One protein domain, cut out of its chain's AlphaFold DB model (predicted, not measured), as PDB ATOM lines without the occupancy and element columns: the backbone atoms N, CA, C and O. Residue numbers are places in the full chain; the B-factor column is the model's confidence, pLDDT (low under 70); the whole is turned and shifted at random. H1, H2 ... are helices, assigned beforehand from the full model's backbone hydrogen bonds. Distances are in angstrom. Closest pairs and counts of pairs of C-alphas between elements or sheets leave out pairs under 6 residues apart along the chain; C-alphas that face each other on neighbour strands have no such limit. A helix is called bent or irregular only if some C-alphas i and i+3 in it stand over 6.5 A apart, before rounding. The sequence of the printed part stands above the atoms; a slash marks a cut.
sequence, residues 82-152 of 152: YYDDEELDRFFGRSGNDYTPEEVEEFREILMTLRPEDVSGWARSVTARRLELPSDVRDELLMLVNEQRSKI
ATOM      1  N   TYR A  82     -38.515  26.420 -25.013       89.88
ATOM      2  CA  TYR A  82     -37.914  25.328 -24.250       89.88
ATOM      3  C   TYR A  82     -37.829  24.051 -25.086       89.88
ATOM      4  O   TYR A  82     -38.723  23.764 -25.884       89.88
ATOM      5  N   TYR A  83     -36.750  23.298 -24.891       91.25
ATOM      6  CA  TYR A  83     -36.435  22.062 -25.607       91.25
ATOM      7  C   TYR A  83     -36.222  20.904 -24.621       91.25
ATOM      8  O   TYR A  83     -35.232  20.187 -24.734       91.25
ATOM      9  N   ASP A  84     -37.145  20.743 -23.662       90.31
ATOM     10  CA  ASP A  84     -37.035  19.771 -22.551       90.31
ATOM     11  C   ASP A  84     -35.762  20.007 -21.712       90.31
ATOM     12  O   ASP A  84     -35.034  19.093 -21.339       90.31
ATOM     13  N   ASP A  85     -35.443  21.289 -21.509       92.62
ATOM     14  CA  ASP A  85     -34.198  21.782 -20.929       92.62
ATOM     15  C   ASP A  85     -34.435  22.806 -19.803       92.62
ATOM     16  O   ASP A  85     -33.590  23.665 -19.525       92.62
ATOM     17  N   GLU A  86     -35.601  22.733 -19.152       90.62
ATOM     18  CA  GLU A  86     -35.989  23.586 -18.023       90.62
ATOM     19  C   GLU A  86     -35.063  23.400 -16.817       90.62
ATOM     20  O   GLU A  86     -34.850  24.331 -16.040       90.62
ATOM     21  N   GLU A  87     -34.468  22.214 -16.668       90.88
ATOM     22  CA  GLU A  87     -33.507  21.920 -15.602       90.88
ATOM     23  C   GLU A  87     -32.290  22.852 -15.660       90.88
ATOM     24  O   GLU A  87     -31.724  23.185 -14.617       90.88
ATOM     25  N   LEU A  88     -31.942  23.358 -16.851       92.19
ATOM     26  CA  LEU A  88     -30.827  24.281 -17.038       92.19
ATOM     27  C   LEU A  88     -31.110  25.693 -16.500       92.19
ATOM     28  O   LEU A  88     -30.169  26.449 -16.254       92.19
ATOM     29  N   ASP A  89     -32.371  26.061 -16.246       89.00
ATOM     30  CA  ASP A  89     -32.723  27.397 -15.741       89.00
ATOM     31  C   ASP A  89     -32.141  27.662 -14.343       89.00
ATOM     32  O   ASP A  89     -31.897  28.813 -13.972       89.00
ATOM     33  N   ARG A  90     -31.818  26.608 -13.577       90.56
ATOM     34  CA  ARG A  90     -31.110  26.729 -12.288       90.56
ATOM     35  C   ARG A  90     -29.719  27.362 -12.417       90.56
ATOM     36  O   ARG A  90     -29.163  27.818 -11.417       90.56
ATOM     37  N   PHE A  91     -29.142  27.353 -13.619       90.44
ATOM     38  CA  PHE A  91     -27.828  27.920 -13.917       90.44
ATOM     39  C   PHE A  91     -27.887  29.391 -14.343       90.44
ATOM     40  O   PHE A  91     -26.853  29.984 -14.651       90.44
ATOM     41  N   PHE A  92     -29.069  30.013 -14.327       88.50
ATOM     42  CA  PHE A  92     -29.230  31.424 -14.659       88.50
ATOM     43  C   PHE A  92     -28.296  32.326 -13.837       88.50
ATOM     44  O   PHE A  92     -28.250  32.261 -12.607       88.50
ATOM     45  N   GLY A  93     -27.556  33.196 -14.529       85.31
ATOM     46  CA  GLY A  93     -26.634  34.146 -13.905       85.31
ATOM     47  C   GLY A  93     -25.329  33.538 -13.378       85.31
ATOM     48  O   GLY A  93     -24.553  34.259 -12.748       85.31
ATOM     49  N   ARG A  94     -25.063  32.247 -13.625       89.44
ATOM     50  CA  ARG A  94     -23.751  31.626 -13.383       89.44
ATOM     51  C   ARG A  94     -22.851  31.781 -14.609       89.44
ATOM     52  O   ARG A  94     -23.326  31.804 -15.742       89.44
ATOM     53  N   SER A  95     -21.549  31.895 -14.358       88.31
ATOM     54  CA  SER A  95     -20.528  31.941 -15.405       88.31
ATOM     55  C   SER A  95     -20.315  30.557 -16.008       88.31
ATOM     56  O   SER A  95     -20.275  29.563 -15.279       88.31
ATOM     57  N   GLY A  96     -20.073  30.504 -17.319       84.31
ATOM     58  CA  GLY A  96     -19.763  29.270 -18.049       84.31
ATOM     59  C   GLY A  96     -18.560  28.480 -17.511       84.31
ATOM     60  O   GLY A  96     -18.433  27.289 -17.782       84.31
ATOM     61  N   ASN A  97     -17.684  29.134 -16.742       86.62
ATOM     62  CA  ASN A  97     -16.478  28.536 -16.160       86.62
ATOM     63  C   ASN A  97     -16.667  28.022 -14.722       86.62
ATOM     64  O   ASN A  97     -15.767  27.373 -14.195       86.62
ATOM     65  N   ASP A  98     -17.806  28.314 -14.089       90.44
ATOM     66  CA  ASP A  98     -18.069  27.984 -12.681       90.44
ATOM     67  C   ASP A  98     -18.873  26.679 -12.522       90.44
ATOM     68  O   ASP A  98     -19.396  26.388 -11.439       90.44
ATOM     69  N   TYR A  99     -19.030  25.908 -13.599       92.50
ATOM     70  CA  TYR A  99     -19.732  24.628 -13.574       92.50
ATOM     71  C   TYR A  99     -18.806  23.487 -13.165       92.50
ATOM     72  O   TYR A  99     -17.655  23.396 -13.592       92.50
ATOM     73  N   THR A 100     -19.335  22.594 -12.337       93.44
ATOM     74  CA  THR A 100     -18.681  21.318 -12.029       93.44
ATOM     75  C   THR A 100     -18.721  20.378 -13.239       93.44
ATOM     76  O   THR A 100     -19.586  20.542 -14.101       93.44
ATOM     77  N   PRO A 101     -17.822  19.382 -13.335       92.19
ATOM     78  CA  PRO A 101     -17.840  18.411 -14.432       92.19
ATOM     79  C   PRO A 101     -19.191  17.706 -14.601       92.19
ATOM     80  O   PRO A 101     -19.611  17.455 -15.726       92.19
ATOM     81  N   GLU A 102     -19.881  17.424 -13.496       92.88
ATOM     82  CA  GLU A 102     -21.215  16.828 -13.495       92.88
ATOM     83  C   GLU A 102     -22.253  17.782 -14.098       92.88
ATOM     84  O   GLU A 102     -23.035  17.377 -14.947       92.88
ATOM     85  N   GLU A 103     -22.210  19.066 -13.730       93.06
ATOM     86  CA  GLU A 103     -23.097  20.089 -14.299       93.06
ATOM     87  C   GLU A 103     -22.818  20.311 -15.795       93.06
ATOM     88  O   GLU A 103     -23.747  20.513 -16.566       93.06
ATOM     89  N   VAL A 104     -21.553  20.240 -16.231       93.62
ATOM     90  CA  VAL A 104     -21.190  20.299 -17.659       93.62
ATOM     91  C   VAL A 104     -21.792  19.122 -18.432       93.62
ATOM     92  O   VAL A 104     -22.223  19.307 -19.573       93.62
ATOM     93  N   GLU A 105     -21.842  17.932 -17.828       93.88
ATOM     94  CA  GLU A 105     -22.485  16.766 -18.438       93.88
ATOM     95  C   GLU A 105     -23.992  16.981 -18.608       93.88
ATOM     96  O   GLU A 105     -24.509  16.642 -19.663       93.88
ATOM     97  N   GLU A 106     -24.680  17.639 -17.668       93.56
ATOM     98  CA  GLU A 106     -26.112  17.965 -17.820       93.56
ATOM     99  C   GLU A 106     -26.376  18.776 -19.103       93.56
ATOM    100  O   GLU A 106     -27.278  18.463 -19.881       93.56
ATOM    101  N   PHE A 107     -25.543  19.783 -19.395       94.12
ATOM    102  CA  PHE A 107     -25.651  20.541 -20.650       94.12
ATOM    103  C   PHE A 107     -25.390  19.666 -21.887       94.12
ATOM    104  O   PHE A 107     -26.021  19.862 -22.929       94.12
ATOM    105  N   ARG A 108     -24.451  18.717 -21.791       93.88
ATOM    106  CA  ARG A 108     -24.118  17.789 -22.879       93.88
ATOM    107  C   ARG A 108     -25.237  16.782 -23.122       93.88
ATOM    108  O   ARG A 108     -25.551  16.514 -24.279       93.88
ATOM    109  N   GLU A 109     -25.852  16.250 -22.073       93.69
ATOM    110  CA  GLU A 109     -26.976  15.321 -22.177       93.69
ATOM    111  C   GLU A 109     -28.122  15.957 -22.963       93.69
ATOM    112  O   GLU A 109     -28.554  15.388 -23.969       93.69
ATOM    113  N   ILE A 110     -28.520  17.183 -22.602       93.44
ATOM    114  CA  ILE A 110     -29.514  17.951 -23.362       93.44
ATOM    115  C   ILE A 110     -29.080  18.078 -24.824       93.44
ATOM    116  O   ILE A 110     -29.824  17.666 -25.715       93.44
ATOM    117  N   LEU A 111     -27.853  18.547 -25.087       93.19
ATOM    118  CA  LEU A 111     -27.339  18.720 -26.450       93.19
ATOM    119  C   LEU A 111     -27.398  17.429 -27.289       93.19
ATOM    120  O   LEU A 111     -27.705  17.489 -28.478       93.19
ATOM    121  N   MET A 112     -27.138  16.268 -26.685       90.69
ATOM    122  CA  MET A 112     -27.166  14.961 -27.354       90.69
ATOM    123  C   MET A 112     -28.586  14.424 -27.579       90.69
ATOM    124  O   MET A 112     -28.798  13.620 -28.489       90.69
ATOM    125  N   THR A 113     -29.557  14.845 -26.764       90.62
ATOM    126  CA  THR A 113     -30.975  14.490 -26.950       90.62
ATOM    127  C   THR A 113     -31.693  15.375 -27.970       90.62
ATOM    128  O   THR A 113     -32.738  14.978 -28.496       90.62
ATOM    129  N   LEU A 114     -31.126  16.542 -28.299       91.38
ATOM    130  CA  LEU A 114     -31.698  17.453 -29.283       91.38
ATOM    131  C   LEU A 114     -31.735  16.830 -30.679       91.38
ATOM    132  O   LEU A 114     -30.779  16.224 -31.171       91.38
ATOM    133  N   ARG A 115     -32.850  17.059 -31.378       89.50
ATOM    134  CA  ARG A 115     -32.935  16.755 -32.808       89.50
ATOM    135  C   ARG A 115     -32.010  17.693 -33.578       89.50
ATOM    136  O   ARG A 115     -31.931  18.868 -33.213       89.50
ATOM    137  N   PRO A 116     -31.393  17.240 -34.685       87.44
ATOM    138  CA  PRO A 116     -30.516  18.081 -35.487       87.44
ATOM    139  C   PRO A 116     -31.163  19.428 -35.802       87.44
ATOM    140  O   PRO A 116     -30.603  20.453 -35.448       87.44
ATOM    141  N   GLU A 117     -32.369  19.448 -36.374       87.12
ATOM    142  CA  GLU A 117     -33.118  20.663 -36.728       87.12
ATOM    143  C   GLU A 117     -33.301  21.683 -35.588       87.12
ATOM    144  O   GLU A 117     -33.366  22.882 -35.864       87.12
ATOM    145  N   ASP A 118     -33.319  21.232 -34.334       89.94
ATOM    146  CA  ASP A 118     -33.602  22.060 -33.162       89.94
ATOM    147  C   ASP A 118     -32.346  22.697 -32.555       89.94
ATOM    148  O   ASP A 118     -32.456  23.695 -31.847       89.94
ATOM    149  N   VAL A 119     -31.148  22.203 -32.888       91.62
ATOM    150  CA  VAL A 119     -29.865  22.666 -32.323       91.62
ATOM    151  C   VAL A 119     -29.690  24.186 -32.459       91.62
ATOM    152  O   VAL A 119     -29.327  24.881 -31.509       91.62
ATOM    153  N   SER A 120     -29.997  24.737 -33.637       90.31
ATOM    154  CA  SER A 120     -29.911  26.184 -33.879       90.31
ATOM    155  C   SER A 120     -30.964  27.003 -33.118       90.31
ATOM    156  O   SER A 120     -30.715  28.161 -32.778       90.31
ATOM    157  N   GLY A 121     -32.134  26.419 -32.852       89.31
ATOM    158  CA  GLY A 121     -33.201  27.040 -32.071       89.31
ATOM    159  C   GLY A 121     -32.884  27.034 -30.578       89.31
ATOM    160  O   GLY A 121     -32.994  28.073 -29.929       89.31
ATOM    161  N   TRP A 122     -32.358  25.918 -30.076       92.88
ATOM    162  CA  TRP A 122     -31.875  25.784 -28.706       92.88
ATOM    163  C   TRP A 122     -30.748  26.774 -28.387       92.88
ATOM    164  O   TRP A 122     -30.813  27.501 -27.402       92.88
ATOM    165  N   ALA A 123     -29.764  26.932 -29.279       90.88
ATOM    166  CA  ALA A 123     -28.703  27.933 -29.105       90.88
ATOM    167  C   ALA A 123     -29.254  29.365 -28.910       90.88
ATOM    168  O   ALA A 123     -28.717  30.167 -28.136       90.88
ATOM    169  N   ARG A 124     -30.349  29.694 -29.613       88.50
ATOM    170  CA  ARG A 124     -31.031  30.987 -29.486       88.50
ATOM    171  C   ARG A 124     -31.795  31.090 -28.171       88.50
ATOM    172  O   ARG A 124     -31.723  32.148 -27.551       88.50
ATOM    173  N   SER A 125     -32.484  30.035 -27.732       89.69
ATOM    174  CA  SER A 125     -33.228  30.060 -26.467       89.69
ATOM    175  C   SER A 125     -32.307  30.130 -25.248       89.69
ATOM    176  O   SER A 125     -32.570  30.914 -24.343       89.69
ATOM    177  N   VAL A 126     -31.180  29.415 -25.256       90.94
ATOM    178  CA  VAL A 126     -30.125  29.507 -24.229       90.94
ATOM    179  C   VAL A 126     -29.603  30.944 -24.112       90.94
ATOM    180  O   VAL A 126     -29.532  31.503 -23.016       90.94
ATOM    181  N   THR A 127     -29.314  31.587 -25.250       88.38
ATOM    182  CA  THR A 127     -28.854  32.987 -25.282       88.38
ATOM    183  C   THR A 127     -29.939  33.955 -24.795       88.38
ATOM    184  O   THR A 127     -29.647  34.862 -24.017       88.38
ATOM    185  N   ALA A 128     -31.199  33.755 -25.206       87.25
ATOM    186  CA  ALA A 128     -32.338  34.567 -24.767       87.25
ATOM    187  C   ALA A 128     -32.574  34.459 -23.251       87.25
ATOM    188  O   ALA A 128     -32.851  35.462 -22.593       87.25
ATOM    189  N   ARG A 129     -32.364  33.264 -22.681       86.69
ATOM    190  CA  ARG A 129     -32.389  32.998 -21.235       86.69
ATOM    191  C   ARG A 129     -31.139  33.477 -20.497       86.69
ATOM    192  O   ARG A 129     -31.086  33.356 -19.282       86.69
ATOM    193  N   ARG A 130     -30.145  34.051 -21.188       88.56
ATOM    194  CA  ARG A 130     -28.859  34.487 -20.607       88.56
ATOM    195  C   ARG A 130     -28.133  33.370 -19.846       88.56
ATOM    196  O   ARG A 130     -27.474  33.628 -18.840       88.56
ATOM    197  N   LEU A 131     -28.261  32.137 -20.328       90.88
ATOM    198  CA  LEU A 131     -27.488  31.005 -19.834       90.88
ATOM    199  C   LEU A 131     -26.121  31.010 -20.519       90.88
ATOM    200  O   LEU A 131     -26.024  31.019 -21.750       90.88
ATOM    201  N   GLU A 132     -25.053  31.011 -19.730       91.94
ATOM    202  CA  GLU A 132     -23.710  30.830 -20.266       91.94
ATOM    203  C   GLU A 132     -23.401  29.341 -20.375       91.94
ATOM    204  O   GLU A 132     -23.483  28.622 -19.385       91.94
ATOM    205  N   LEU A 133     -23.032  28.877 -21.571       91.94
ATOM    206  CA  LEU A 133     -22.626  27.488 -21.792       91.94
ATOM    207  C   LEU A 133     -21.165  27.251 -21.368       91.94
ATOM    208  O   LEU A 133     -20.319  28.124 -21.601       91.94
ATOM    209  N   PRO A 134     -20.824  26.062 -20.846       93.62
ATOM    210  CA  PRO A 134     -19.432  25.632 -20.729       93.62
ATOM    211  C   PRO A 134     -18.705  25.714 -22.083       93.62
ATOM    212  O   PRO A 134     -19.328  25.520 -23.131       93.62
ATOM    213  N   SER A 135     -17.396  25.992 -22.086       90.81
ATOM    214  CA  SER A 135     -16.593  26.072 -23.323       90.81
ATOM    215  C   SER A 135     -16.727  24.821 -24.185       90.81
ATOM    216  O   SER A 135     -16.974  24.923 -25.382       90.81
ATOM    217  N   ASP A 136     -16.652  23.654 -23.554       90.69
ATOM    218  CA  ASP A 136     -16.611  22.369 -24.245       90.69
ATOM    219  C   ASP A 136     -17.933  22.104 -24.978       90.69
ATOM    220  O   ASP A 136     -17.953  21.823 -26.173       90.69
ATOM    221  N   VAL A 137     -19.059  22.311 -24.286       93.56
ATOM    222  CA  VAL A 137     -20.405  22.134 -24.856       93.56
ATOM    223  C   VAL A 137     -20.689  23.173 -25.941       93.56
ATOM    224  O   VAL A 137     -21.356  22.885 -26.933       93.56
ATOM    225  N   ARG A 138     -20.168  24.394 -25.788       92.81
ATOM    226  CA  ARG A 138     -20.301  25.455 -26.794       92.81
ATOM    227  C   ARG A 138     -19.585  25.097 -28.094       92.81
ATOM    228  O   ARG A 138     -20.137  25.341 -29.165       92.81
ATOM    229  N   ASP A 139     -18.387  24.529 -28.012       93.19
ATOM    230  CA  ASP A 139     -17.630  24.103 -29.189       93.19
ATOM    231  C   ASP A 139     -18.331  22.936 -29.905       93.19
ATOM    232  O   ASP A 139     -18.480  22.964 -31.131       93.19
ATOM    233  N   GLU A 140     -18.850  21.963 -29.144       92.62
ATOM    234  CA  GLU A 140     -19.688  20.873 -29.663       92.62
ATOM    235  C   GLU A 140     -20.938  21.421 -30.382       92.62
ATOM    236  O   GLU A 140     -21.215  21.071 -31.535       92.62
ATOM    237  N   LEU A 141     -21.652  22.357 -29.749       92.69
ATOM    238  CA  LEU A 141     -22.820  23.027 -30.319       92.69
ATOM    239  C   LEU A 141     -22.488  23.749 -31.633       92.69
ATOM    240  O   LEU A 141     -23.216  23.621 -32.620       92.69
ATOM    241  N   LEU A 142     -21.390  24.508 -31.670       90.81
ATOM    242  CA  LEU A 142     -20.959  25.235 -32.866       90.81
ATOM    243  C   LEU A 142     -20.633  24.285 -34.021       90.81
ATOM    244  O   LEU A 142     -20.962  24.586 -35.171       90.81
ATOM    245  N   MET A 143     -20.021  23.137 -33.729       91.31
ATOM    246  CA  MET A 143     -19.759  22.109 -34.733       91.31
ATOM    247  C   MET A 143     -21.067  21.604 -35.358       91.31
ATOM    248  O   MET A 143     -21.189  21.588 -36.585       91.31
ATOM    249  N   LEU A 144     -22.061  21.274 -34.526       90.06
ATOM    250  CA  LEU A 144     -23.368  20.791 -34.979       90.06
ATOM    251  C   LEU A 144     -24.109  21.844 -35.817       90.06
ATOM    252  O   LEU A 144     -24.570  21.543 -36.917       90.06
ATOM    253  N   VAL A 145     -24.164  23.100 -35.362       87.81
ATOM    254  CA  VAL A 145     -24.814  24.198 -36.107       87.81
ATOM    255  C   VAL A 145     -24.149  24.425 -37.469       87.81
ATOM    256  O   VAL A 145     -24.834  24.660 -38.471       87.81
ATOM    257  N   ASN A 146     -22.818  24.354 -37.536       87.88
ATOM    258  CA  ASN A 146     -22.089  24.511 -38.793       87.88
ATOM    259  C   ASN A 146     -22.374  23.361 -39.765       87.88
ATOM    260  O   ASN A 146     -22.593  23.609 -40.955       87.88
ATOM    261  N   GLU A 147     -22.436  22.121 -39.271       86.06
ATOM    262  CA  GLU A 147     -22.817  20.963 -40.081       86.06
ATOM    263  C   GLU A 147     -24.213  21.153 -40.691       86.06
ATOM    264  O   GLU A 147     -24.394  20.949 -41.894       86.06
ATOM    265  N   GLN A 148     -25.185  21.621 -39.902       81.44
ATOM    266  CA  GLN A 148     -26.530  21.910 -40.403       81.44
ATOM    267  C   GLN A 148     -26.532  22.952 -41.516       81.44
ATOM    268  O   GLN A 148     -27.182  22.749 -42.539       81.44
ATOM    269  N   ARG A 149     -25.795  24.057 -41.338       79.25
ATOM    270  CA  ARG A 149     -25.716  25.119 -42.349       79.25
ATOM    271  C   ARG A 149     -25.101  24.627 -43.652       79.25
ATOM    272  O   ARG A 149     -25.538  25.058 -44.707       79.25
ATOM    273  N   SER A 150     -24.117  23.731 -43.585       81.69
ATOM    274  CA  SER A 150     -23.479  23.171 -44.783       81.69
ATOM    275  C   SER A 150     -24.352  22.186 -45.572       81.69
ATOM    276  O   SER A 150     -24.049  21.905 -46.728       81.69
ATOM    277  N   LYS A 151     -25.412  21.643 -44.954       67.38
ATOM    278  CA  LYS A 151     -26.345  20.692 -45.584       67.38
ATOM    279  C   LYS A 151     -27.536  21.366 -46.285       67.38
ATOM    280  O   LYS A 151     -28.303  20.657 -46.936       67.38
ATOM    281  N   ILE A 152     -27.701  22.682 -46.127       56.06
ATOM    282  CA  ILE A 152     -28.714  23.518 -46.799       56.06
ATOM    283  C   ILE A 152     -28.151  24.014 -48.130       56.06
ATOM    284  O   ILE A 152     -28.901  23.961 -49.129       56.06
TER     285      ILE A 152
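What this domain is: This is residues 82 to 152 of the 152 residues of a protein of Muribaculaceae bacterium Isolate-036 (Harlan) (UniProt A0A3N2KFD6). Two helices, H2 and H4, run the same way at a small angle but shifted along each other, so that the first part of H4 is beside H2 and the rest runs on past it. H3 packs slantwise on the later part of H4, and the short H1 is near H2. The printed part has 71 residues with four named helices, in the order H1, H2, H3, H4, and no named strand; 48 residues are in the helices, and the class is all helix. The whole is compact, with a radius of gyration of the C-alphas of 11.7 A, and its outline is elongated, with spans of 35 by 21 by 18 A.

How they stand to each other: H1, residues 86 to 91, is close to but not clearly touching H2, residues 101 to 113; their closest C-alphas, those of Leu 88 and Phe 107, are 7.3 A apart. They run opposite ways at a shallow tilt of 31 degrees. H2 is close to but not clearly touching H3, residues 116 to 128, where the closest C-alphas, of Leu 111 and Val 119, are 7.5 A apart; the tilt is steep, 47 degrees, opposite ways. H4, residues 135 to 150, touches H2 with residues 137 to 141 alone, the C-alphas of Arg 108 and Val 137 being closest at 6.0 A. These two run the same way at a shallow tilt of 16 degrees. H4 touches H3 with residues 141 to 148 alone, closest at the C-alphas of Ser 120 and Val 145, 5.9 A apart, with a steep tilt of 50 degrees, opposite ways. H1 is apart from H3 and from H4. Every O i to N i+4 pair is within hydrogen-bond range in H2 and H4, against 6 of 9 in H3 and 0 of 2 in H1, where 2 of 3 O i to N i+3 pairs are within range.

Where its parts are: H1 begins at C-alpha 86, (-35.989, 23.586, -18.023), and is neither bent nor irregular, but only just: C-alphas 87 and 90 are 6.3 A apart. H2 is 18.6 A long from first to last C-alpha, beginning at C-alpha 101, (-17.840, 18.411, -14.432). H3 is 19.7 A long and only just irregular, with C-alphas 117 and 120 7.0 A apart. H4 is 22.7 A long and ends at C-alpha 150, (-23.479, 23.171, -44.783).

The domain as a whole: The two C-alphas farthest apart, those of Thr 100 and Ile 152, are 36.3 A from each other. The printed part has no cut. The link from H2 to H3 is tight, with 2 residues, and those from H1 to H2 and from H3 to H4 are short, with 9 and 6. The mean pLDDT of the printed part is 89.4, and residues 151 to 152 are under 70.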